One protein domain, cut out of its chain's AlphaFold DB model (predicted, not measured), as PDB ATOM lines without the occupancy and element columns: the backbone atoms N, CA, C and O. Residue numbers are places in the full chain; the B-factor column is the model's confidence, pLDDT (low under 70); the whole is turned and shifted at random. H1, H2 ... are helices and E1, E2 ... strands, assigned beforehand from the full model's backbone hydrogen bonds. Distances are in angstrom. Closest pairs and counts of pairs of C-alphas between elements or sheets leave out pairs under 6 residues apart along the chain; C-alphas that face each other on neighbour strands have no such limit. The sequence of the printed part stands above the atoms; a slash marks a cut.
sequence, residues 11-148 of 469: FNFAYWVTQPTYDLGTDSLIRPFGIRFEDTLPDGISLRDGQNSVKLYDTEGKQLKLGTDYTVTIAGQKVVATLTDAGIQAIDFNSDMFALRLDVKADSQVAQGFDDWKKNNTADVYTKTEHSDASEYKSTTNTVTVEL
ATOM      1  N   PHE A  11     -51.006 -30.213  -6.878       68.56
ATOM      2  CA  PHE A  11     -50.124 -30.016  -8.027       68.56
ATOM      3  C   PHE A  11     -49.013 -31.057  -8.048       68.56
ATOM      4  O   PHE A  11     -48.172 -31.082  -7.155       68.56
ATOM      5  N   ASN A  12     -48.986 -31.884  -9.087       73.69
ATOM      6  CA  ASN A  12     -48.049 -32.987  -9.254       73.69
ATOM      7  C   ASN A  12     -46.828 -32.575 -10.101       73.69
ATOM      8  O   ASN A  12     -46.956 -32.252 -11.281       73.69
ATOM      9  N   PHE A  13     -45.618 -32.691  -9.547       74.06
ATOM     10  CA  PHE A  13     -44.352 -32.498 -10.281       74.06
ATOM     11  C   PHE A  13     -43.279 -33.491  -9.816       74.06
ATOM     12  O   PHE A  13     -43.534 -34.303  -8.928       74.06
ATOM     13  N   ALA A  14     -42.135 -33.528 -10.485       84.19
ATOM     14  CA  ALA A  14     -41.024 -34.386 -10.099       84.19
ATOM     15  C   ALA A  14     -39.731 -33.585 -10.126       84.19
ATOM     16  O   ALA A  14     -39.568 -32.707 -10.978       84.19
ATOM     17  N   TYR A  15     -38.813 -33.911  -9.224       86.44
ATOM     18  CA  TYR A  15     -37.465 -33.367  -9.252       86.44
ATOM     19  C   TYR A  15     -36.411 -34.450  -9.057       86.44
ATOM     20  O   TYR A  15     -36.719 -35.568  -8.641       86.44
ATOM     21  N   TRP A  16     -35.175 -34.097  -9.407       91.38
ATOM     22  CA  TRP A  16     -34.042 -35.007  -9.470       91.38
ATOM     23  C   TRP A  16     -32.879 -34.434  -8.681       91.38
ATOM     24  O   TRP A  16     -32.396 -33.351  -9.007       91.38
ATOM     25  N   VAL A  17     -32.418 -35.174  -7.682       92.12
ATOM     26  CA  VAL A  17     -31.141 -34.912  -7.020       92.12
ATOM     27  C   VAL A  17     -30.127 -35.943  -7.499       92.12
ATOM     28  O   VAL A  17     -30.448 -37.116  -7.683       92.12
ATOM     29  N   THR A  18     -28.910 -35.497  -7.753       91.44
ATOM     30  CA  THR A  18     -27.845 -36.281  -8.370       91.44
ATOM     31  C   THR A  18     -26.565 -36.146  -7.571       91.44
ATOM     32  O   THR A  18     -26.265 -35.081  -7.023       91.44
ATOM     33  N   GLN A  19     -25.791 -37.219  -7.551       89.06
ATOM     34  CA  GLN A  19     -24.510 -37.295  -6.868       89.06
ATOM     35  C   GLN A  19     -23.534 -38.069  -7.760       89.06
ATOM     36  O   GLN A  19     -23.930 -39.095  -8.309       89.06
ATOM     37  N   PRO A  20     -22.275 -37.635  -7.920       88.75
ATOM     38  CA  PRO A  20     -21.276 -38.465  -8.579       88.75
ATOM     39  C   PRO A  20     -20.958 -39.695  -7.726       88.75
ATOM     40  O   PRO A  20     -20.842 -39.602  -6.496       88.75
ATOM     41  N   THR A  21     -20.803 -40.842  -8.381       86.50
ATOM     42  CA  THR A  21     -20.127 -42.001  -7.789       86.50
ATOM     43  C   THR A  21     -18.625 -41.716  -7.658       86.50
ATOM     44  O   THR A  21     -18.130 -40.727  -8.189       86.50
ATOM     45  N   TYR A  22     -17.887 -42.539  -6.915       81.44
ATOM     46  CA  TYR A  22     -16.423 -42.561  -7.032       81.44
ATOM     47  C   TYR A  22     -16.022 -43.531  -8.147       81.44
ATOM     48  O   TYR A  22     -16.815 -44.408  -8.495       81.44
ATOM     49  N   ASP A  23     -14.811 -43.415  -8.685       83.06
ATOM     50  CA  ASP A  23     -14.315 -44.348  -9.699       83.06
ATOM     51  C   ASP A  23     -13.604 -45.571  -9.094       83.06
ATOM     52  O   ASP A  23     -12.711 -45.466  -8.243       83.06
ATOM     53  N   LEU A  24     -14.001 -46.762  -9.548       79.19
ATOM     54  CA  LEU A  24     -13.329 -48.012  -9.207       79.19
ATOM     55  C   LEU A  24     -12.043 -48.173 -10.018       79.19
ATOM     56  O   LEU A  24     -12.065 -48.406 -11.222       79.19
ATOM     57  N   GLY A  25     -10.914 -48.171  -9.316       74.19
ATOM     58  CA  GLY A  25      -9.580 -48.322  -9.894       74.19
ATOM     59  C   GLY A  25      -8.729 -47.061  -9.788       74.19
ATOM     60  O   GLY A  25      -7.503 -47.185  -9.771       74.19
ATOM     61  N   THR A  26      -9.346 -45.886  -9.638       75.50
ATOM     62  CA  THR A  26      -8.623 -44.631  -9.384       75.50
ATOM     63  C   THR A  26      -8.892 -44.062  -7.990       75.50
ATOM     64  O   THR A  26      -7.934 -43.839  -7.249       75.50
ATOM     65  N   ASP A  27     -10.157 -43.909  -7.591       73.81
ATOM     66  CA  ASP A  27     -10.531 -43.333  -6.291       73.81
ATOM     67  C   ASP A  27     -10.646 -44.390  -5.185       73.81
ATOM     68  O   ASP A  27     -10.378 -44.122  -4.012       73.81
ATOM     69  N   SER A  28     -11.041 -45.614  -5.545       78.00
ATOM     70  CA  SER A  28     -11.145 -46.747  -4.621       78.00
ATOM     71  C   SER A  28     -10.936 -48.076  -5.339       78.00
ATOM     72  O   SER A  28     -11.285 -48.240  -6.504       78.00
ATOM     73  N   LEU A  29     -10.394 -49.064  -4.627       79.06
ATOM     74  CA  LEU A  29     -10.209 -50.428  -5.141       79.06
ATOM     75  C   LEU A  29     -11.390 -51.357  -4.828       79.06
ATOM     76  O   LEU A  29     -11.399 -52.505  -5.272       79.06
ATOM     77  N   ILE A  30     -12.366 -50.894  -4.043       83.00
ATOM     78  CA  ILE A  30     -13.491 -51.708  -3.571       83.00
ATOM     79  C   ILE A  30     -14.823 -50.995  -3.783       83.00
ATOM     80  O   ILE A  30     -14.903 -49.767  -3.729       83.00
ATOM     81  N   ARG A  31     -15.877 -51.788  -4.007       86.38
ATOM     82  CA  ARG A  31     -17.275 -51.332  -4.012       86.38
ATOM     83  C   ARG A  31     -17.710 -50.925  -2.596       86.38
ATOM     84  O   ARG A  31     -17.124 -51.420  -1.630       86.38
ATOM     85  N   PRO A  32     -18.720 -50.052  -2.455       88.25
ATOM     86  CA  PRO A  32     -19.167 -49.625  -1.142       88.25
ATOM     87  C   PRO A  32     -19.973 -50.741  -0.479       88.25
ATOM     88  O   PRO A  32     -20.608 -51.550  -1.149       88.25
ATOM     89  N   PHE A  33     -19.976 -50.762   0.847       87.75
ATOM     90  CA  PHE A  33     -20.766 -51.707   1.641       87.75
ATOM     91  C   PHE A  33     -22.176 -51.195   1.939       87.75
ATOM     92  O   PHE A  33     -23.002 -51.913   2.488       87.75
ATOM     93  N   GLY A  34     -22.463 -49.940   1.600       90.56
ATOM     94  CA  GLY A  34     -23.781 -49.352   1.772       90.56
ATOM     95  C   GLY A  34     -23.848 -47.962   1.169       90.56
ATOM     96  O   GLY A  34     -22.890 -47.197   1.268       90.56
ATOM     97  N   ILE A  35     -24.985 -47.638   0.558       92.69
ATOM     98  CA  ILE A  35     -25.311 -46.283   0.109       92.69
ATOM     99  C   ILE A  35     -26.752 -45.983   0.491       92.69
ATOM    100  O   ILE A  35     -27.647 -46.795   0.241       92.69
ATOM    101  N   ARG A  36     -26.992 -44.794   1.043       94.19
ATOM    102  CA  ARG A  36     -28.346 -44.278   1.259       94.19
ATOM    103  C   ARG A  36     -28.440 -42.791   0.949       94.19
ATOM    104  O   ARG A  36     -27.548 -42.027   1.304       94.19
ATOM    105  N   PHE A  37     -29.549 -42.391   0.345       95.75
ATOM    106  CA  PHE A  37     -29.969 -40.996   0.287       95.75
ATOM    107  C   PHE A  37     -30.877 -40.680   1.457       95.75
ATOM    108  O   PHE A  37     -31.763 -41.474   1.769       95.75
ATOM    109  N   GLU A  38     -30.727 -39.492   2.018       96.62
ATOM    110  CA  GLU A  38     -31.703 -38.863   2.892       96.62
ATOM    111  C   GLU A  38     -32.119 -37.518   2.313       96.62
ATOM    112  O   GLU A  38     -31.326 -36.584   2.252       96.62
ATOM    113  N   ASP A  39     -33.380 -37.414   1.919       96.19
ATOM    114  CA  ASP A  39     -33.995 -36.183   1.438       96.19
ATOM    115  C   ASP A  39     -35.068 -35.742   2.445       96.19
ATOM    116  O   ASP A  39     -35.770 -36.578   3.021       96.19
ATOM    117  N   THR A  40     -35.178 -34.440   2.702       95.31
ATOM    118  CA  THR A  40     -36.269 -33.877   3.508       95.31
ATOM    119  C   THR A  40     -37.115 -33.001   2.606       95.31
ATOM    120  O   THR A  40     -36.687 -31.906   2.252       95.31
ATOM    121  N   LEU A  41     -38.322 -33.468   2.276       91.75
ATOM    122  CA  LEU A  41     -39.234 -32.737   1.404       91.75
ATOM    123  C   LEU A  41     -39.482 -31.321   1.951       91.75
ATOM    124  O   LEU A  41     -39.719 -31.174   3.155       91.75
ATOM    125  N   PRO A  42     -39.463 -30.287   1.095       87.81
ATOM    126  CA  PRO A  42     -39.774 -28.932   1.527       87.81
ATOM    127  C   PRO A  42     -41.220 -28.787   2.013       87.81
ATOM    128  O   PRO A  42     -42.128 -29.440   1.501       87.81
ATOM    129  N   ASP A  43     -41.445 -27.849   2.934       83.31
ATOM    130  CA  ASP A  43     -42.775 -27.584   3.493       83.31
ATOM    131  C   ASP A  43     -43.842 -27.350   2.414       83.31
ATOM    132  O   ASP A  43     -43.668 -26.546   1.491       83.31
ATOM    133  N   GLY A  44     -44.977 -28.033   2.577       78.88
ATOM    134  CA  GLY A  44     -46.098 -27.998   1.635       78.88
ATOM    135  C   GLY A  44     -45.989 -29.010   0.491       78.88
ATOM    136  O   GLY A  44     -46.897 -29.072  -0.337       78.88
ATOM    137  N   ILE A  45     -44.925 -29.823   0.456       84.44
ATOM    138  CA  ILE A  45     -44.713 -30.897  -0.519       84.44
ATOM    139  C   ILE A  45     -44.894 -32.260   0.160       84.44
ATOM    140  O   ILE A  45     -44.459 -32.503   1.279       84.44
ATOM    141  N   SER A  46     -45.529 -33.195  -0.542       88.62
ATOM    142  CA  SER A  46     -45.672 -34.592  -0.116       88.62
ATOM    143  C   SER A  46     -45.422 -35.547  -1.284       88.62
ATOM    144  O   SER A  46     -45.518 -35.150  -2.441       88.62
ATOM    145  N   LEU A  47     -45.107 -36.816  -1.014       92.12
ATOM    146  CA  LEU A  47     -44.995 -37.831  -2.071       92.12
ATOM    147  C   LEU A  47     -46.365 -38.106  -2.700       92.12
ATOM    148  O   LEU A  47     -47.393 -38.092  -2.013       92.12
ATOM    149  N   ARG A  48     -46.391 -38.383  -4.007       88.56
ATOM    150  CA  ARG A  48     -47.650 -38.678  -4.710       88.56
ATOM    151  C   ARG A  48     -48.291 -39.964  -4.208       88.56
ATOM    152  O   ARG A  48     -49.455 -39.941  -3.808       88.56
ATOM    153  N   ASP A  49     -47.490 -41.022  -4.198       90.94
ATOM    154  CA  ASP A  49     -47.846 -42.419  -3.956       90.94
ATOM    155  C   ASP A  49     -46.767 -43.118  -3.107       90.94
ATOM    156  O   ASP A  49     -46.086 -44.045  -3.550       90.94
ATOM    157  N   GLY A  50     -46.527 -42.599  -1.897       92.62
ATOM    158  CA  GLY A  50     -45.623 -43.208  -0.914       92.62
ATOM    159  C   GLY A  50     -44.269 -43.637  -1.496       92.62
ATOM    160  O   GLY A  50     -43.610 -42.869  -2.193       92.62
ATOM    161  N   GLN A  51     -43.854 -44.879  -1.231       95.31
ATOM    162  CA  GLN A  51     -42.556 -45.400  -1.684       95.31
ATOM    163  C   GLN A  51     -42.432 -45.493  -3.214       95.31
ATOM    164  O   GLN A  51     -41.334 -45.325  -3.734       95.31
ATOM    165  N   ASN A  52     -43.535 -45.679  -3.948       94.69
ATOM    166  CA  ASN A  52     -43.516 -45.766  -5.418       94.69
ATOM    167  C   ASN A  52     -43.126 -44.441  -6.088       94.69
ATOM    168  O   ASN A  52     -42.789 -44.401  -7.272       94.69
ATOM    169  N   SER A  53     -43.179 -43.345  -5.329       95.25
ATOM    170  CA  SER A  53     -42.759 -42.018  -5.777       95.25
ATOM    171  C   SER A  53     -41.249 -41.798  -5.730       95.25
ATOM    172  O   SER A  53     -40.774 -40.760  -6.180       95.25
ATOM    173  N   VAL A  54     -40.499 -42.743  -5.170       97.25
ATOM    174  CA  VAL A  54     -39.056 -42.649  -4.965       97.25
ATOM    175  C   VAL A  54     -38.387 -43.594  -5.949       97.25
ATOM    176  O   VAL A  54     -38.587 -44.804  -5.874       97.25
ATOM    177  N   LYS A  55     -37.624 -43.050  -6.900       97.00
ATOM    178  CA  LYS A  55     -36.990 -43.831  -7.971       97.00
ATOM    179  C   LYS A  55     -35.499 -43.550  -8.018       97.00
ATOM    180  O   LYS A  55     -35.098 -42.392  -8.104       97.00
ATOM    181  N   LEU A  56     -34.696 -44.609  -8.000       96.06
ATOM    182  CA  LEU A  56     -33.251 -44.530  -8.193       96.06
ATOM    183  C   LEU A  56     -32.861 -44.943  -9.607       96.06
ATOM    184  O   LEU A  56     -33.425 -45.889 -10.161       96.06
ATOM    185  N   TYR A  57     -31.887 -44.230 -10.155       95.75
ATOM    186  CA  TYR A  57     -31.297 -44.482 -11.458       95.75
ATOM    187  C   TYR A  57     -29.784 -44.604 -11.299       95.75
ATOM    188  O   TYR A  57     -29.174 -43.845 -10.539       95.75
ATOM    189  N   ASP A  58     -29.209 -45.590 -11.982       93.75
ATOM    190  CA  ASP A  58     -27.764 -45.791 -12.036       93.75
ATOM    191  C   ASP A  58     -27.067 -44.736 -12.915       93.75
ATOM    192  O   ASP A  58     -27.691 -43.797 -13.420       93.75
ATOM    193  N   THR A  59     -25.754 -44.892 -13.066       92.69
ATOM    194  CA  THR A  59     -24.870 -44.007 -13.832       92.69
ATOM    195  C   THR A  59     -25.141 -44.015 -15.339       92.69
ATOM    196  O   THR A  59     -24.802 -43.051 -16.021       92.69
ATOM    197  N   GLU A  60     -25.841 -45.027 -15.862       91.81
ATOM    198  CA  GLU A  60     -26.293 -45.099 -17.259       91.81
ATOM    199  C   GLU A  60     -27.726 -44.561 -17.446       91.81
ATOM    200  O   GLU A  60     -28.272 -44.562 -18.553       91.81
ATOM    201  N   GLY A  61     -28.371 -44.100 -16.367       90.25
ATOM    202  CA  GLY A  61     -29.753 -43.626 -16.380       90.25
ATOM    203  C   GLY A  61     -30.795 -44.747 -16.415       90.25
ATOM    204  O   GLY A  61     -31.974 -44.489 -16.683       90.25
ATOM    205  N   LYS A  62     -30.410 -45.995 -16.131       94.06
ATOM    206  CA  LYS A  62     -31.336 -47.122 -16.017       94.06
ATOM    207  C   LYS A  62     -31.944 -47.153 -14.616       94.06
ATOM    208  O   LYS A  62     -31.279 -47.001 -13.596       94.06
ATOM    209  N   GLN A  63     -33.261 -47.345 -14.568       95.69
ATOM    210  CA  GLN A  63     -33.999 -47.358 -13.308       95.69
ATOM    211  C   GLN A  63     -33.738 -48.654 -12.531       95.69
ATOM    212  O   GLN A  63     -33.963 -49.754 -13.043       95.69
ATOM    213  N   LEU A  64     -33.351 -48.512 -11.266       95.94
ATOM    214  CA  LEU A  64     -33.221 -49.609 -10.313       95.94
ATOM    215  C   LEU A  64     -34.603 -50.084  -9.828       95.94
ATOM    216  O   LEU A  64     -35.598 -49.344  -9.853       95.94
ATOM    217  N   LYS A  65     -34.686 -51.327  -9.353       97.00
ATOM    218  CA  LYS A  65     -35.932 -51.964  -8.901       97.00
ATOM    219  C   LYS A  65     -36.148 -51.788  -7.398       97.00
ATOM    220  O   LYS A  65     -35.400 -52.330  -6.584       97.00
ATOM    221  N   LEU A  66     -37.226 -51.094  -7.028       96.75
ATOM    222  CA  LEU A  66     -37.673 -50.973  -5.637       96.75
ATOM    223  C   LEU A  66     -37.959 -52.362  -5.038       96.75
ATOM    224  O   LEU A  66     -38.597 -53.200  -5.669       96.75
ATOM    225  N   GLY A  67     -37.480 -52.602  -3.819       95.25
ATOM    226  CA  GLY A  67     -37.605 -53.865  -3.088       95.25
ATOM    227  C   GLY A  67     -36.560 -54.926  -3.451       95.25
ATOM    228  O   GLY A  67     -36.411 -55.891  -2.709       95.25
ATOM    229  N   THR A  68     -35.824 -54.764  -4.558       96.50
ATOM    230  CA  THR A  68     -34.725 -55.665  -4.955       96.50
ATOM    231  C   THR A  68     -33.380 -54.959  -4.875       96.50
ATOM    232  O   THR A  68     -32.518 -55.386  -4.116       96.50
ATOM    233  N   ASP A  69     -33.225 -53.859  -5.608       97.31
ATOM    234  CA  ASP A  69     -31.970 -53.112  -5.724       97.31
ATOM    235  C   ASP A  69     -31.858 -52.028  -4.639       97.31
ATOM    236  O   ASP A  69     -30.769 -51.598  -4.271       97.31
ATOM    237  N   TYR A  70     -32.991 -51.577  -4.096       98.06
ATOM    238  CA  TYR A  70     -33.045 -50.611  -2.999       98.06
ATOM    239  C   TYR A  70     -34.352 -50.706  -2.216       98.06
ATOM    240  O   TYR A  70     -35.342 -51.269  -2.683       98.06
ATOM    241  N   THR A  71     -34.366 -50.120  -1.025       97.81
ATOM    242  CA  THR A  71     -35.537 -49.993  -0.148       97.81
ATOM    243  C   THR A  71     -35.792 -48.528   0.191       97.81
ATOM    244  O   THR A  71     -34.892 -47.695   0.075       97.81
ATOM    245  N   VAL A  72     -37.020 -48.201   0.598       98.19
ATOM    246  CA  VAL A  72     -37.423 -46.826   0.919       98.19
ATOM    247  C   VAL A  72     -38.093 -46.780   2.287       98.19
ATOM    248  O   VAL A  72     -39.027 -47.533   2.554       98.19
ATOM    249  N   THR A  73     -37.650 -45.860   3.141       97.62
ATOM    250  CA  THR A  73     -38.287 -45.540   4.425       97.62
ATOM    251  C   THR A  73     -38.778 -44.097   4.402       97.62
ATOM    252  O   THR A  73     -38.061 -43.204   3.958       97.62
ATOM    253  N   ILE A  74     -40.003 -43.862   4.876       97.12
ATOM    254  CA  ILE A  74     -40.631 -42.534   4.907       97.12
ATOM    255  C   ILE A  74     -41.065 -42.239   6.341       97.12
ATOM    256  O   ILE A  74     -41.792 -43.029   6.942       97.12
ATOM    257  N   ALA A  75     -40.639 -41.097   6.877       94.81
ATOM    258  CA  ALA A  75     -41.019 -40.614   8.201       94.81
ATOM    259  C   ALA A  75     -41.316 -39.108   8.140       94.81
ATOM    260  O   ALA A  75     -40.409 -38.274   8.130       94.81
ATOM    261  N   GLY A  76     -42.601 -38.748   8.077       90.62
ATOM    262  CA  GLY A  76     -43.011 -37.362   7.840       90.62
ATOM    263  C   GLY A  76     -42.521 -36.868   6.476       90.62
ATOM    264  O   GLY A  76     -42.809 -37.498   5.461       90.62
ATOM    265  N   GLN A  77     -41.766 -35.764   6.455       92.81
ATOM    266  CA  GLN A  77     -41.136 -35.233   5.235       92.81
ATOM    267  C   GLN A  77     -39.797 -35.905   4.897       92.81
ATOM    268  O   GLN A  77     -39.266 -35.679   3.815       92.81
ATOM    269  N   LYS A  78     -39.239 -36.734   5.791       96.19
ATOM    270  CA  LYS A  78     -37.957 -37.401   5.548       96.19
ATOM    271  C   LYS A  78     -38.158 -38.658   4.702       96.19
ATOM    272  O   LYS A  78     -38.915 -39.555   5.084       96.19
ATOM    273  N   VAL A  79     -37.444 -38.733   3.584       97.50
ATOM    274  CA  VAL A  79     -37.419 -39.849   2.636       97.50
ATOM    275  C   VAL A  79     -36.012 -40.426   2.607       97.50
ATOM    276  O   VAL A  79     -35.050 -39.715   2.334       97.50
ATOM    277  N   VAL A  80     -35.888 -41.721   2.891       97.50
ATOM    278  CA  VAL A  80     -34.600 -42.420   2.908       97.50
ATOM    279  C   VAL A  80     -34.623 -43.565   1.907       97.50
ATOM    280  O   VAL A  80     -35.384 -44.512   2.092       97.50
ATOM    281  N   ALA A  81     -33.792 -43.496   0.868       97.31
ATOM    282  CA  ALA A  81     -33.637 -44.557  -0.128       97.31
ATOM    283  C   ALA A  81     -32.289 -45.256   0.079       97.31
ATOM    284  O   ALA A  81     -31.249 -44.621  -0.059       97.31
ATOM    285  N   THR A  82     -32.299 -46.543   0.426       97.06
ATOM    286  CA  THR A  82     -31.090 -47.317   0.769       97.06
ATOM    287  C   THR A  82     -30.865 -48.421  -0.254       97.06
ATOM    288  O   THR A  82     -31.748 -49.264  -0.429       97.06
ATOM    289  N   LEU A  83     -29.706 -48.434  -0.916       96.19
ATOM    290  CA  LEU A  83     -29.326 -49.510  -1.834       96.19
ATOM    291  C   LEU A  83     -29.128 -50.826  -1.074       96.19
ATOM    292  O   LEU A  83     -28.584 -50.843   0.029       96.19
ATOM    293  N   THR A  84     -29.553 -51.928  -1.685       96.50
ATOM    294  CA  THR A  84     -29.209 -53.283  -1.238       96.50
ATOM    295  C   THR A  84     -27.874 -53.711  -1.845       96.50
ATOM    296  O   THR A  84     -27.393 -53.103  -2.805       96.50
ATOM    297  N   ASP A  85     -27.309 -54.817  -1.364       93.62
ATOM    298  CA  ASP A  85     -26.108 -55.415  -1.961       93.62
ATOM    299  C   ASP A  85     -26.289 -55.721  -3.454       93.62
ATOM    300  O   ASP A  85     -25.366 -55.536  -4.248       93.62
ATOM    301  N   ALA A  86     -27.488 -56.160  -3.853       94.69
ATOM    302  CA  ALA A  86     -27.817 -56.417  -5.252       94.69
ATOM    303  C   ALA A  86     -27.803 -55.123  -6.081       94.69
ATOM    304  O   ALA A  86     -27.246 -55.107  -7.177       94.69
ATOM    305  N   GLY A  87     -28.346 -54.026  -5.543       94.25
ATOM    306  CA  GLY A  87     -28.319 -52.726  -6.211       94.25
ATOM    307  C   GLY A  87     -26.913 -52.151  -6.342       94.25
ATOM    308  O   GLY A  87     -26.558 -51.656  -7.405       94.25
ATOM    309  N   ILE A  88     -26.076 -52.278  -5.310       93.06
ATOM    310  CA  ILE A  88     -24.669 -51.844  -5.371       93.06
ATOM    311  C   ILE A  88     -23.888 -52.634  -6.433       93.06
ATOM    312  O   ILE A  88     -23.028 -52.078  -7.117       93.06
ATOM    313  N   GLN A  89     -24.173 -53.928  -6.587       91.62
ATOM    314  CA  GLN A  89     -23.566 -54.745  -7.642       91.62
ATOM    315  C   GLN A  89     -24.056 -54.369  -9.045       91.62
ATOM    316  O   GLN A  89     -23.326 -54.585 -10.008       91.62
ATOM    317  N   ALA A  90     -25.263 -53.816  -9.156       90.06
ATOM    318  CA  ALA A  90     -25.865 -53.428 -10.426       90.06
ATOM    319  C   ALA A  90     -25.409 -52.053 -10.946       90.06
ATOM    320  O   ALA A  90     -25.682 -51.750 -12.103       90.06
ATOM    321  N   ILE A  91     -24.751 -51.234 -10.116       91.25
ATOM    322  CA  ILE A  91     -24.267 -49.895 -10.484       91.25
ATOM    323  C   ILE A  91     -22.794 -49.952 -10.881       91.25
ATOM    324  O   ILE A  91     -21.978 -50.563 -10.183       91.25
ATOM    325  N   ASP A  92     -22.436 -49.232 -11.937       90.00
ATOM    326  CA  ASP A  92     -21.043 -48.966 -12.277       90.00
ATOM    327  C   ASP A  92     -20.554 -47.686 -11.593       90.00
ATOM    328  O   ASP A  92     -21.144 -46.616 -11.718       90.00
ATOM    329  N   PHE A  93     -19.475 -47.825 -10.823       89.00
ATOM    330  CA  PHE A  93     -18.832 -46.758 -10.058       89.00
ATOM    331  C   PHE A  93     -17.684 -46.193 -10.892       89.00
ATOM    332  O   PHE A  93     -16.576 -46.728 -10.870       89.00
ATOM    333  N   ASN A  94     -17.999 -45.176 -11.687       88.62
ATOM    334  CA  ASN A  94     -17.182 -44.675 -12.794       88.62
ATOM    335  C   ASN A  94     -17.064 -43.135 -12.791       88.62
ATOM    336  O   ASN A  94     -16.838 -42.527 -13.834       88.62
ATOM    337  N   SER A  95     -17.273 -42.497 -11.636       88.31
ATOM    338  CA  SER A  95     -17.397 -41.036 -11.466       88.31
ATOM    339  C   SER A  95     -18.639 -40.366 -12.066       88.31
ATOM    340  O   SER A  95     -18.847 -39.171 -11.829       88.31
ATOM    341  N   ASP A  96     -19.507 -41.087 -12.781       91.81
ATOM    342  CA  ASP A  96     -20.733 -40.498 -13.321       91.81
ATOM    343  C   ASP A  96     -21.810 -40.303 -12.243       91.81
ATOM    344  O   ASP A  96     -21.738 -40.815 -11.117       91.81
ATOM    345  N   MET A  97     -22.825 -39.519 -12.608       90.69
ATOM    346  CA  MET A  97     -23.940 -39.151 -11.744       90.69
ATOM    347  C   MET A  97     -24.919 -40.307 -11.591       90.69
ATOM    348  O   MET A  97     -25.511 -40.756 -12.566       90.69
ATOM    349  N   PHE A  98     -25.190 -40.691 -10.350       90.44
ATOM    350  CA  PHE A  98     -26.368 -41.482 -10.022       90.44
ATOM    351  C   PHE A  98     -27.471 -40.567  -9.478       90.44
ATOM    352  O   PHE A  98     -27.190 -39.519  -8.881       90.44
ATOM    353  N   ALA A  99     -28.732 -40.923  -9.727       93.44
ATOM    354  CA  ALA A  99     -29.849 -39.998  -9.552       93.44
ATOM    355  C   ALA A  99     -30.981 -40.568  -8.694       93.44
ATOM    356  O   ALA A  99     -31.425 -41.702  -8.875       93.44
ATOM    357  N   LEU A 100     -31.510 -39.721  -7.814       94.56
ATOM    358  CA  LEU A 100     -32.754 -39.922  -7.090       94.56
ATOM    359  C   LEU A 100     -33.822 -38.992  -7.665       94.56
ATOM    360  O   LEU A 100     -33.700 -37.769  -7.627       94.56
ATOM    361  N   ARG A 101     -34.903 -39.586  -8.164       94.31
ATOM    362  CA  ARG A 101     -36.114 -38.893  -8.591       94.31
ATOM    363  C   ARG A 101     -37.187 -39.014  -7.519       94.31
ATOM    364  O   ARG A 101     -37.512 -40.123  -7.089       94.31
ATOM    365  N   LEU A 102     -37.794 -37.885  -7.174       93.50
ATOM    366  CA  LEU A 102     -38.938 -37.809  -6.270       93.50
ATOM    367  C   LEU A 102     -40.161 -37.283  -7.028       93.50
ATOM    368  O   LEU A 102     -40.182 -36.143  -7.489       93.50
ATOM    369  N   ASP A 103     -41.179 -38.134  -7.171       90.75
ATOM    370  CA  ASP A 103     -42.490 -37.778  -7.714       90.75
ATOM    371  C   ASP A 103     -43.364 -37.206  -6.581       90.75
ATOM    372  O   ASP A 103     -43.876 -37.919  -5.716       90.75
ATOM    373  N   VAL A 104     -43.550 -35.891  -6.569       86.75
ATOM    374  CA  VAL A 104     -44.157 -35.163  -5.449       86.75
ATOM    375  C   VAL A 104     -45.432 -34.421  -5.841       86.75
ATOM    376  O   VAL A 104     -45.753 -34.277  -7.027       86.75
ATOM    377  N   LYS A 105     -46.173 -33.975  -4.826       80.12
ATOM    378  CA  LYS A 105     -47.364 -33.139  -4.933       80.12
ATOM    379  C   LYS A 105     -47.355 -31.997  -3.917       80.12
ATOM    380  O   LYS A 105     -46.975 -32.214  -2.767       80.12
ATOM    381  N   ALA A 106     -47.810 -30.817  -4.326       77.50
ATOM    382  CA  ALA A 106     -48.019 -29.647  -3.468       77.50
ATOM    383  C   ALA A 106     -49.511 -29.284  -3.385       77.50
ATOM    384  O   ALA A 106     -50.272 -29.616  -4.289       77.50
ATOM    385  N   ASP A 107     -49.950 -28.632  -2.309       66.25
ATOM    386  CA  ASP A 107     -51.344 -28.176  -2.177       66.25
ATOM    387  C   ASP A 107     -51.707 -27.139  -3.259       66.25
ATOM    388  O   ASP A 107     -50.902 -26.258  -3.571       66.25
ATOM    389  N   SER A 108     -52.910 -27.222  -3.842       54.03
ATOM    390  CA  SER A 108     -53.362 -26.274  -4.870       54.03
ATOM    391  C   SER A 108     -53.443 -24.830  -4.389       54.03
ATOM    392  O   SER A 108     -53.339 -23.938  -5.224       54.03
ATOM    393  N   GLN A 109     -53.599 -24.550  -3.093       51.69
ATOM    394  CA  GLN A 109     -53.559 -23.172  -2.580       51.69
ATOM    395  C   GLN A 109     -52.161 -22.558  -2.685       51.69
ATOM    396  O   GLN A 109     -52.034 -21.374  -2.968       51.69
ATOM    397  N   VAL A 110     -51.123 -23.387  -2.568       49.12
ATOM    398  CA  VAL A 110     -49.728 -23.003  -2.810       49.12
ATOM    399  C   VAL A 110     -49.422 -23.011  -4.317       49.12
ATOM    400  O   VAL A 110     -48.655 -22.185  -4.796       49.12
ATOM    401  N   ALA A 111     -50.086 -23.886  -5.085       48.03
ATOM    402  CA  ALA A 111     -49.915 -24.057  -6.533       48.03
ATOM    403  C   ALA A 111     -50.731 -23.126  -7.438       48.03
ATOM    404  O   ALA A 111     -50.737 -23.294  -8.659       48.03
ATOM    405  N   GLN A 112     -51.427 -22.152  -6.862       52.62
ATOM    406  CA  GLN A 112     -52.268 -21.233  -7.619       52.62
ATOM    407  C   GLN A 112     -51.521 -19.994  -8.145       52.62
ATOM    408  O   GLN A 112     -52.124 -19.213  -8.873       52.62
ATOM    409  N   GLY A 113     -50.225 -19.837  -7.839       51.78
ATOM    410  CA  GLY A 113     -49.420 -18.688  -8.277       51.78
ATOM    411  C   GLY A 113     -49.831 -17.369  -7.612       51.78
ATOM    412  O   GLY A 113     -49.607 -16.302  -8.175       51.78
ATOM    413  N   PHE A 114     -50.490 -17.446  -6.449       55.47
ATOM    414  CA  PHE A 114     -50.946 -16.279  -5.686       55.47
ATOM    415  C   PHE A 114     -49.918 -15.774  -4.667       55.47
ATOM    416  O   PHE A 114     -50.062 -14.649  -4.202       55.47
ATOM    417  N   ASP A 115     -48.892 -16.577  -4.367       55.12
ATOM    418  CA  ASP A 115     -47.763 -16.240  -3.501       55.12
ATOM    419  C   ASP A 115     -46.458 -16.764  -4.126       55.12
ATOM    420  O   ASP A 115     -46.449 -17.845  -4.727       55.12
ATOM    421  N   ASP A 116     -45.354 -16.033  -3.937       60.28
ATOM    422  CA  ASP A 116     -44.008 -16.457  -4.339       60.28
ATOM    423  C   ASP A 116     -43.650 -17.776  -3.643       60.28
ATOM    424  O   ASP A 116     -43.323 -17.824  -2.451       60.28
ATOM    425  N   TRP A 117     -43.684 -18.876  -4.393       66.38
ATOM    426  CA  TRP A 117     -43.347 -20.188  -3.864       66.38
ATOM    427  C   TRP A 117     -42.107 -20.742  -4.545       66.38
ATOM    428  O   TRP A 117     -42.160 -21.363  -5.605       66.38
ATOM    429  N   LYS A 118     -40.976 -20.518  -3.877       76.06
ATOM    430  CA  LYS A 118     -39.659 -21.014  -4.264       76.06
ATOM    431  C   LYS A 118     -39.064 -21.826  -3.126       76.06
ATOM    432  O   LYS A 118     -38.850 -21.312  -2.026       76.06
ATOM    433  N   LYS A 119     -38.793 -23.101  -3.379       78.56
ATOM    434  CA  LYS A 119     -38.204 -24.027  -2.413       78.56
ATOM    435  C   LYS A 119     -36.944 -24.641  -2.995       78.56
ATOM    436  O   LYS A 119     -36.959 -25.175  -4.097       78.56
ATOM    437  N   ASN A 120     -35.857 -24.578  -2.242       86.25
ATOM    438  CA  ASN A 120     -34.641 -25.308  -2.571       86.25
ATOM    439  C   ASN A 120     -34.672 -26.655  -1.863       86.25
ATOM    440  O   ASN A 120     -35.093 -26.730  -0.710       86.25
ATOM    441  N   ASN A 121     -34.206 -27.688  -2.546       89.31
ATOM    442  CA  ASN A 121     -34.089 -29.017  -1.992       89.31
ATOM    443  C   ASN A 121     -32.737 -29.648  -2.327       89.31
ATOM    444  O   ASN A 121     -32.178 -29.428  -3.402       89.31
ATOM    445  N   THR A 122     -32.230 -30.437  -1.389       91.88
ATOM    446  CA  THR A 122     -30.980 -31.200  -1.464       91.88
ATOM    447  C   THR A 122     -31.184 -32.516  -0.728       91.88
ATOM    448  O   THR A 122     -31.916 -32.543   0.261       91.88
ATOM    449  N   ALA A 123     -30.475 -33.564  -1.136       93.62
ATOM    450  CA  ALA A 123     -30.363 -34.787  -0.354       93.62
ATOM    451  C   ALA A 123     -28.943 -34.950   0.189       93.62
ATOM    452  O   ALA A 123     -27.966 -34.492  -0.405       93.62
ATOM    453  N   ASP A 124     -28.833 -35.643   1.312       95.44
ATOM    454  CA  ASP A 124     -27.567 -36.126   1.835       95.44
ATOM    455  C   ASP A 124     -27.353 -37.573   1.388       95.44
ATOM    456  O   ASP A 124     -28.230 -38.417   1.559       95.44
ATOM    457  N   VAL A 125     -26.186 -37.874   0.827       93.62
ATOM    458  CA  VAL A 125     -25.788 -39.224   0.423       93.62
ATOM    459  C   VAL A 125     -24.747 -39.737   1.392       93.62
ATOM    460  O   VAL A 125     -23.722 -39.102   1.624       93.62
ATOM    461  N   TYR A 126     -25.017 -40.903   1.954       92.56
ATOM    462  CA  TYR A 126     -24.136 -41.555   2.897       92.56
ATOM    463  C   TYR A 126     -23.596 -42.839   2.286       92.56
ATOM    464  O   TYR A 126     -24.379 -43.701   1.882       92.56
ATOM    465  N   THR A 127     -22.272 -42.958   2.233       89.44
ATOM    466  CA  THR A 127     -21.556 -44.077   1.613       89.44
ATOM    467  C   THR A 127     -20.664 -44.754   2.644       89.44
ATOM    468  O   THR A 127     -19.822 -44.102   3.261       89.44
ATOM    469  N   LYS A 128     -20.814 -46.069   2.812       87.81
ATOM    470  CA  LYS A 128     -19.975 -46.889   3.694       87.81
ATOM    471  C   LYS A 128     -18.870 -47.566   2.897       87.81
ATOM    472  O   LYS A 128     -19.154 -48.314   1.961       87.81
ATOM    473  N   THR A 129     -17.622 -47.340   3.288       75.94
ATOM    474  CA  THR A 129     -16.437 -47.936   2.645       75.94
ATOM    475  C   THR A 129     -15.833 -49.091   3.440       75.94
ATOM    476  O   THR A 129     -14.957 -49.780   2.929       75.94
ATOM    477  N   GLU A 130     -16.336 -49.367   4.646       75.25
ATOM    478  CA  GLU A 130     -15.987 -50.547   5.445       75.25
ATOM    479  C   GLU A 130     -17.247 -51.149   6.094       75.25
ATOM    480  O   GLU A 130     -18.308 -50.526   6.123       75.25
ATOM    481  N   HIS A 131     -17.134 -52.356   6.659       69.12
ATOM    482  CA  HIS A 131     -18.232 -53.043   7.363       69.12
ATOM    483  C   HIS A 131     -18.557 -52.443   8.749       69.12
ATOM    484  O   HIS A 131     -19.339 -53.025   9.501       69.12
ATOM    485  N   SER A 132     -17.943 -51.314   9.120       67.75
ATOM    486  CA  SER A 132     -18.200 -50.626  10.385       67.75
ATOM    487  C   SER A 132     -19.091 -49.401  10.167       67.75
ATOM    488  O   SER A 132     -18.936 -48.669   9.193       67.75
ATOM    489  N   ASP A 133     -19.997 -49.120  11.105       60.53
ATOM    490  CA  ASP A 133     -20.822 -47.903  11.065       60.53
ATOM    491  C   ASP A 133     -20.011 -46.616  11.321       60.53
ATOM    492  O   ASP A 133     -20.519 -45.515  11.131       60.53
ATOM    493  N   ALA A 134     -18.743 -46.739  11.734       61.72
ATOM    494  CA  ALA A 134     -17.851 -45.613  12.006       61.72
ATOM    495  C   ALA A 134     -17.194 -45.022  10.741       61.72
ATOM    496  O   ALA A 134     -16.573 -43.964  10.823       61.72
ATOM    497  N   SER A 135     -17.327 -45.679   9.584       67.50
ATOM    498  CA  SER A 135     -16.696 -45.310   8.306       67.50
ATOM    499  C   SER A 135     -17.729 -44.922   7.238       67.50
ATOM    500  O   SER A 135     -17.698 -45.421   6.110       67.50
ATOM    501  N   GLU A 136     -18.704 -44.091   7.608       82.25
ATOM    502  CA  GLU A 136     -19.705 -43.553   6.682       82.25
ATOM    503  C   GLU A 136     -19.307 -42.130   6.257       82.25
ATOM    504  O   GLU A 136     -19.163 -41.234   7.090       82.25
ATOM    505  N   TYR A 137     -19.114 -41.918   4.955       85.56
ATOM    506  CA  TYR A 137     -18.877 -40.596   4.381       85.56
ATOM    507  C   TYR A 137     -20.198 -39.966   3.958       85.56
ATOM    508  O   TYR A 137     -21.010 -40.612   3.297       85.56
ATOM    509  N   LYS A 138     -20.381 -38.692   4.302       90.88
ATOM    510  CA  LYS A 138     -21.533 -37.887   3.904       90.88
ATOM    511  C   LYS A 138     -21.134 -36.916   2.793       90.88
ATOM    512  O   LYS A 138     -20.261 -36.077   2.999       90.88
ATOM    513  N   SER A 139     -21.846 -36.960   1.675       89.62
ATOM    514  CA  SER A 139     -21.907 -35.879   0.690       89.62
ATOM    515  C   SER A 139     -23.308 -35.284   0.626       89.62
ATOM    516  O   SER A 139     -24.277 -35.879   1.089       89.62
ATOM    517  N   THR A 140     -23.416 -34.092   0.050       92.25
ATOM    518  CA  THR A 140     -24.697 -33.450  -0.251       92.25
ATOM    519  C   THR A 140     -24.810 -33.317  -1.765       92.25
ATOM    520  O   THR A 140     -23.841 -32.940  -2.426       92.25
ATOM    521  N   THR A 141     -25.982 -33.644  -2.307       93.06
ATOM    522  CA  THR A 141     -26.269 -33.591  -3.746       93.06
ATOM    523  C   THR A 141     -26.241 -32.160  -4.289       93.06
ATOM    524  O   THR A 141     -26.124 -31.180  -3.550       93.06
ATOM    525  N   ASN A 142     -26.465 -32.012  -5.599       86.38
ATOM    526  CA  ASN A 142     -26.849 -30.720  -6.168       86.38
ATOM    527  C   ASN A 142     -28.092 -30.133  -5.466       86.38
ATOM    528  O   ASN A 142     -28.965 -30.859  -4.981       86.38
ATOM    529  N   THR A 143     -28.188 -28.803  -5.472       89.00
ATOM    530  CA  THR A 143     -29.412 -28.094  -5.091       89.00
ATOM    531  C   THR A 143     -30.371 -28.043  -6.269       89.00
ATOM    532  O   THR A 143     -30.013 -27.606  -7.363       89.00
ATOM    533  N   VAL A 144     -31.607 -28.453  -6.023       85.44
ATOM    534  CA  VAL A 144     -32.724 -28.297  -6.944       85.44
ATOM    535  C   VAL A 144     -33.618 -27.192  -6.419       85.44
ATOM    536  O   VAL A 144     -34.086 -27.249  -5.285       85.44
ATOM    537  N   THR A 145     -33.907 -26.208  -7.255       81.06
ATOM    538  CA  THR A 145     -34.942 -25.221  -6.977       81.06
ATOM    539  C   THR A 145     -36.252 -25.671  -7.607       81.06
ATOM    540  O   THR A 145     -36.324 -25.922  -8.808       81.06
ATOM    541  N   VAL A 146     -37.292 -25.751  -6.788       71.94
ATOM    542  CA  VAL A 146     -38.676 -25.920  -7.211       71.94
ATOM    543  C   VAL A 146     -39.360 -24.567  -7.069       71.94
ATOM    544  O   VAL A 146     -39.423 -24.019  -5.969       71.94
ATOM    545  N   GLU A 147     -39.865 -24.029  -8.171       69.38
ATOM    546  CA  GLU A 147     -40.648 -22.796  -8.175       69.38
ATOM    547  C   GLU A 147     -41.904 -22.962  -9.030       69.38
ATOM    548  O   GLU A 147     -41.920 -23.725 -10.001       69.38
ATOM    549  N   LEU A 148     -42.973 -22.276  -8.633       65.69
ATOM    550  CA  LEU A 148     -44.159 -22.105  -9.463       65.69
ATOM    551  C   LEU A 148     -43.990 -20.831 -10.278       65.69
ATOM    552  O   LEU A 148     -43.410 -19.860  -9.800       65.69
TER     553      LEU A 148
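What this domain is: This is residues 11 to 148 of the 469 residues of the protein "LPXTG cell wall anchor domain-containing protein" of Weissella cibaria (UniProt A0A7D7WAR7). This is an elongated sandwich of two strongly twisted sheets face to face, one of five strands and one made by the long pair E1 and E7 with the short E3 and E4 beside E7. The strand E9 is continued almost straight by E8, which pairs with E11 in a small ribbon, while H1 sits at the E5 edge between the two sheets and H2 beside the large sheet's strands. The loops of residues 21 to 33 and 108 to 117 lie at the two ends of the long axis. The printed part has 138 residues with eleven named strands and two short helices, in the order E1 E2 E3 H1 E4 E5 E6 H2 E7 E8 E9 E10 E11; the large sheet runs E5 E6 E2 E9 E10, with neighbours antiparallel. The class is mostly strand, and the whole is compact, with a radius of gyration of the C-alphas of 15.8 A and spans of 53 by 30 by 26 A.

How they stand to each other: Start with the largest sheet: E5, residues 70 to 75, E6, residues 78 to 83, E2, residues 34 to 40, E9, residues 123 to 128, and E10, residues 136 to 140. E5 and E6 form a hairpin, with N 73 and O 80 2.8 A apart. E6 and E2 are antiparallel, with N 37 and O 81 at 2.8 A. E2 and E9 are antiparallel, with N 38 and O 124 at 2.8 A. E9 and E10 form a hairpin, with N 125 and O 139 at 2.8 A. Now look at the branched sheet: E7, residues 97 to 107, has E1, residues 11 to 20, on one side, and E3, residues 45 to 47, and E4, residues 54 to 57, on the other side. These pairs are antiparallel; look at N 15 and O 102 at 3.1 A for E1, N 46 and O 105 at 2.8 A for E3, and N 55 and O 101 at 2.9 A for E4. The two sheets form a sandwich, two sheets face to face: the parts that face each other are 10.1 A centre to centre, and the strands of the one stand at 33 degrees to those of the other. E8, residues 118 to 121, runs on into E9 at 1 degrees and pairs with E11, residues 144 to 147, where N 119 and O 146 are 2.8 A apart. The closest C-alphas of E1 and E11 are those of Val 17 and Val 144, 6.8 A apart. H1, residues 50 to 53, is on the large sheet at a height over the sheet of 8.4 A, over E5; its closest C-alpha to E5 is Gln 51, 5.9 A from that of Val 72. H2, residues 85 to 90, stands at the sheet's level beside the strands of the large sheet; the closest C-alphas of H2 and E5 are those of Gly 87 and Tyr 70, 6.1 A apart. In H2 every O i to N i+4 pair is within hydrogen-bond range; H1 is too short for such a pair, and its one O i to N i+3 pair is within range.

Where its parts are: Find C-alpha 70 of E5 at (-33.045, -50.611, -2.999); E5 runs 17.0 A, E6 16.6 A, E2 20.0 A, E9 16.5 A and E10 13.2 A. Find C-alpha 11 of E1 at (-50.124, -30.016, -8.027), from which E1 runs 30.1 A; E7 runs 31.0 A. E11 ends at C-alpha 147, at (-40.648, -22.796, -8.175).

The domain as a whole: The C-alphas farthest apart are those of Leu 29 and Phe 114, 53.2 A. The printed part has no cut. The links E1 to E2 and E4 to E5 are long. The mean pLDDT of the printed part is 85.7; it is under 70 at residue 11, residues 107 to 117, 131 to 135 and 147 to 148.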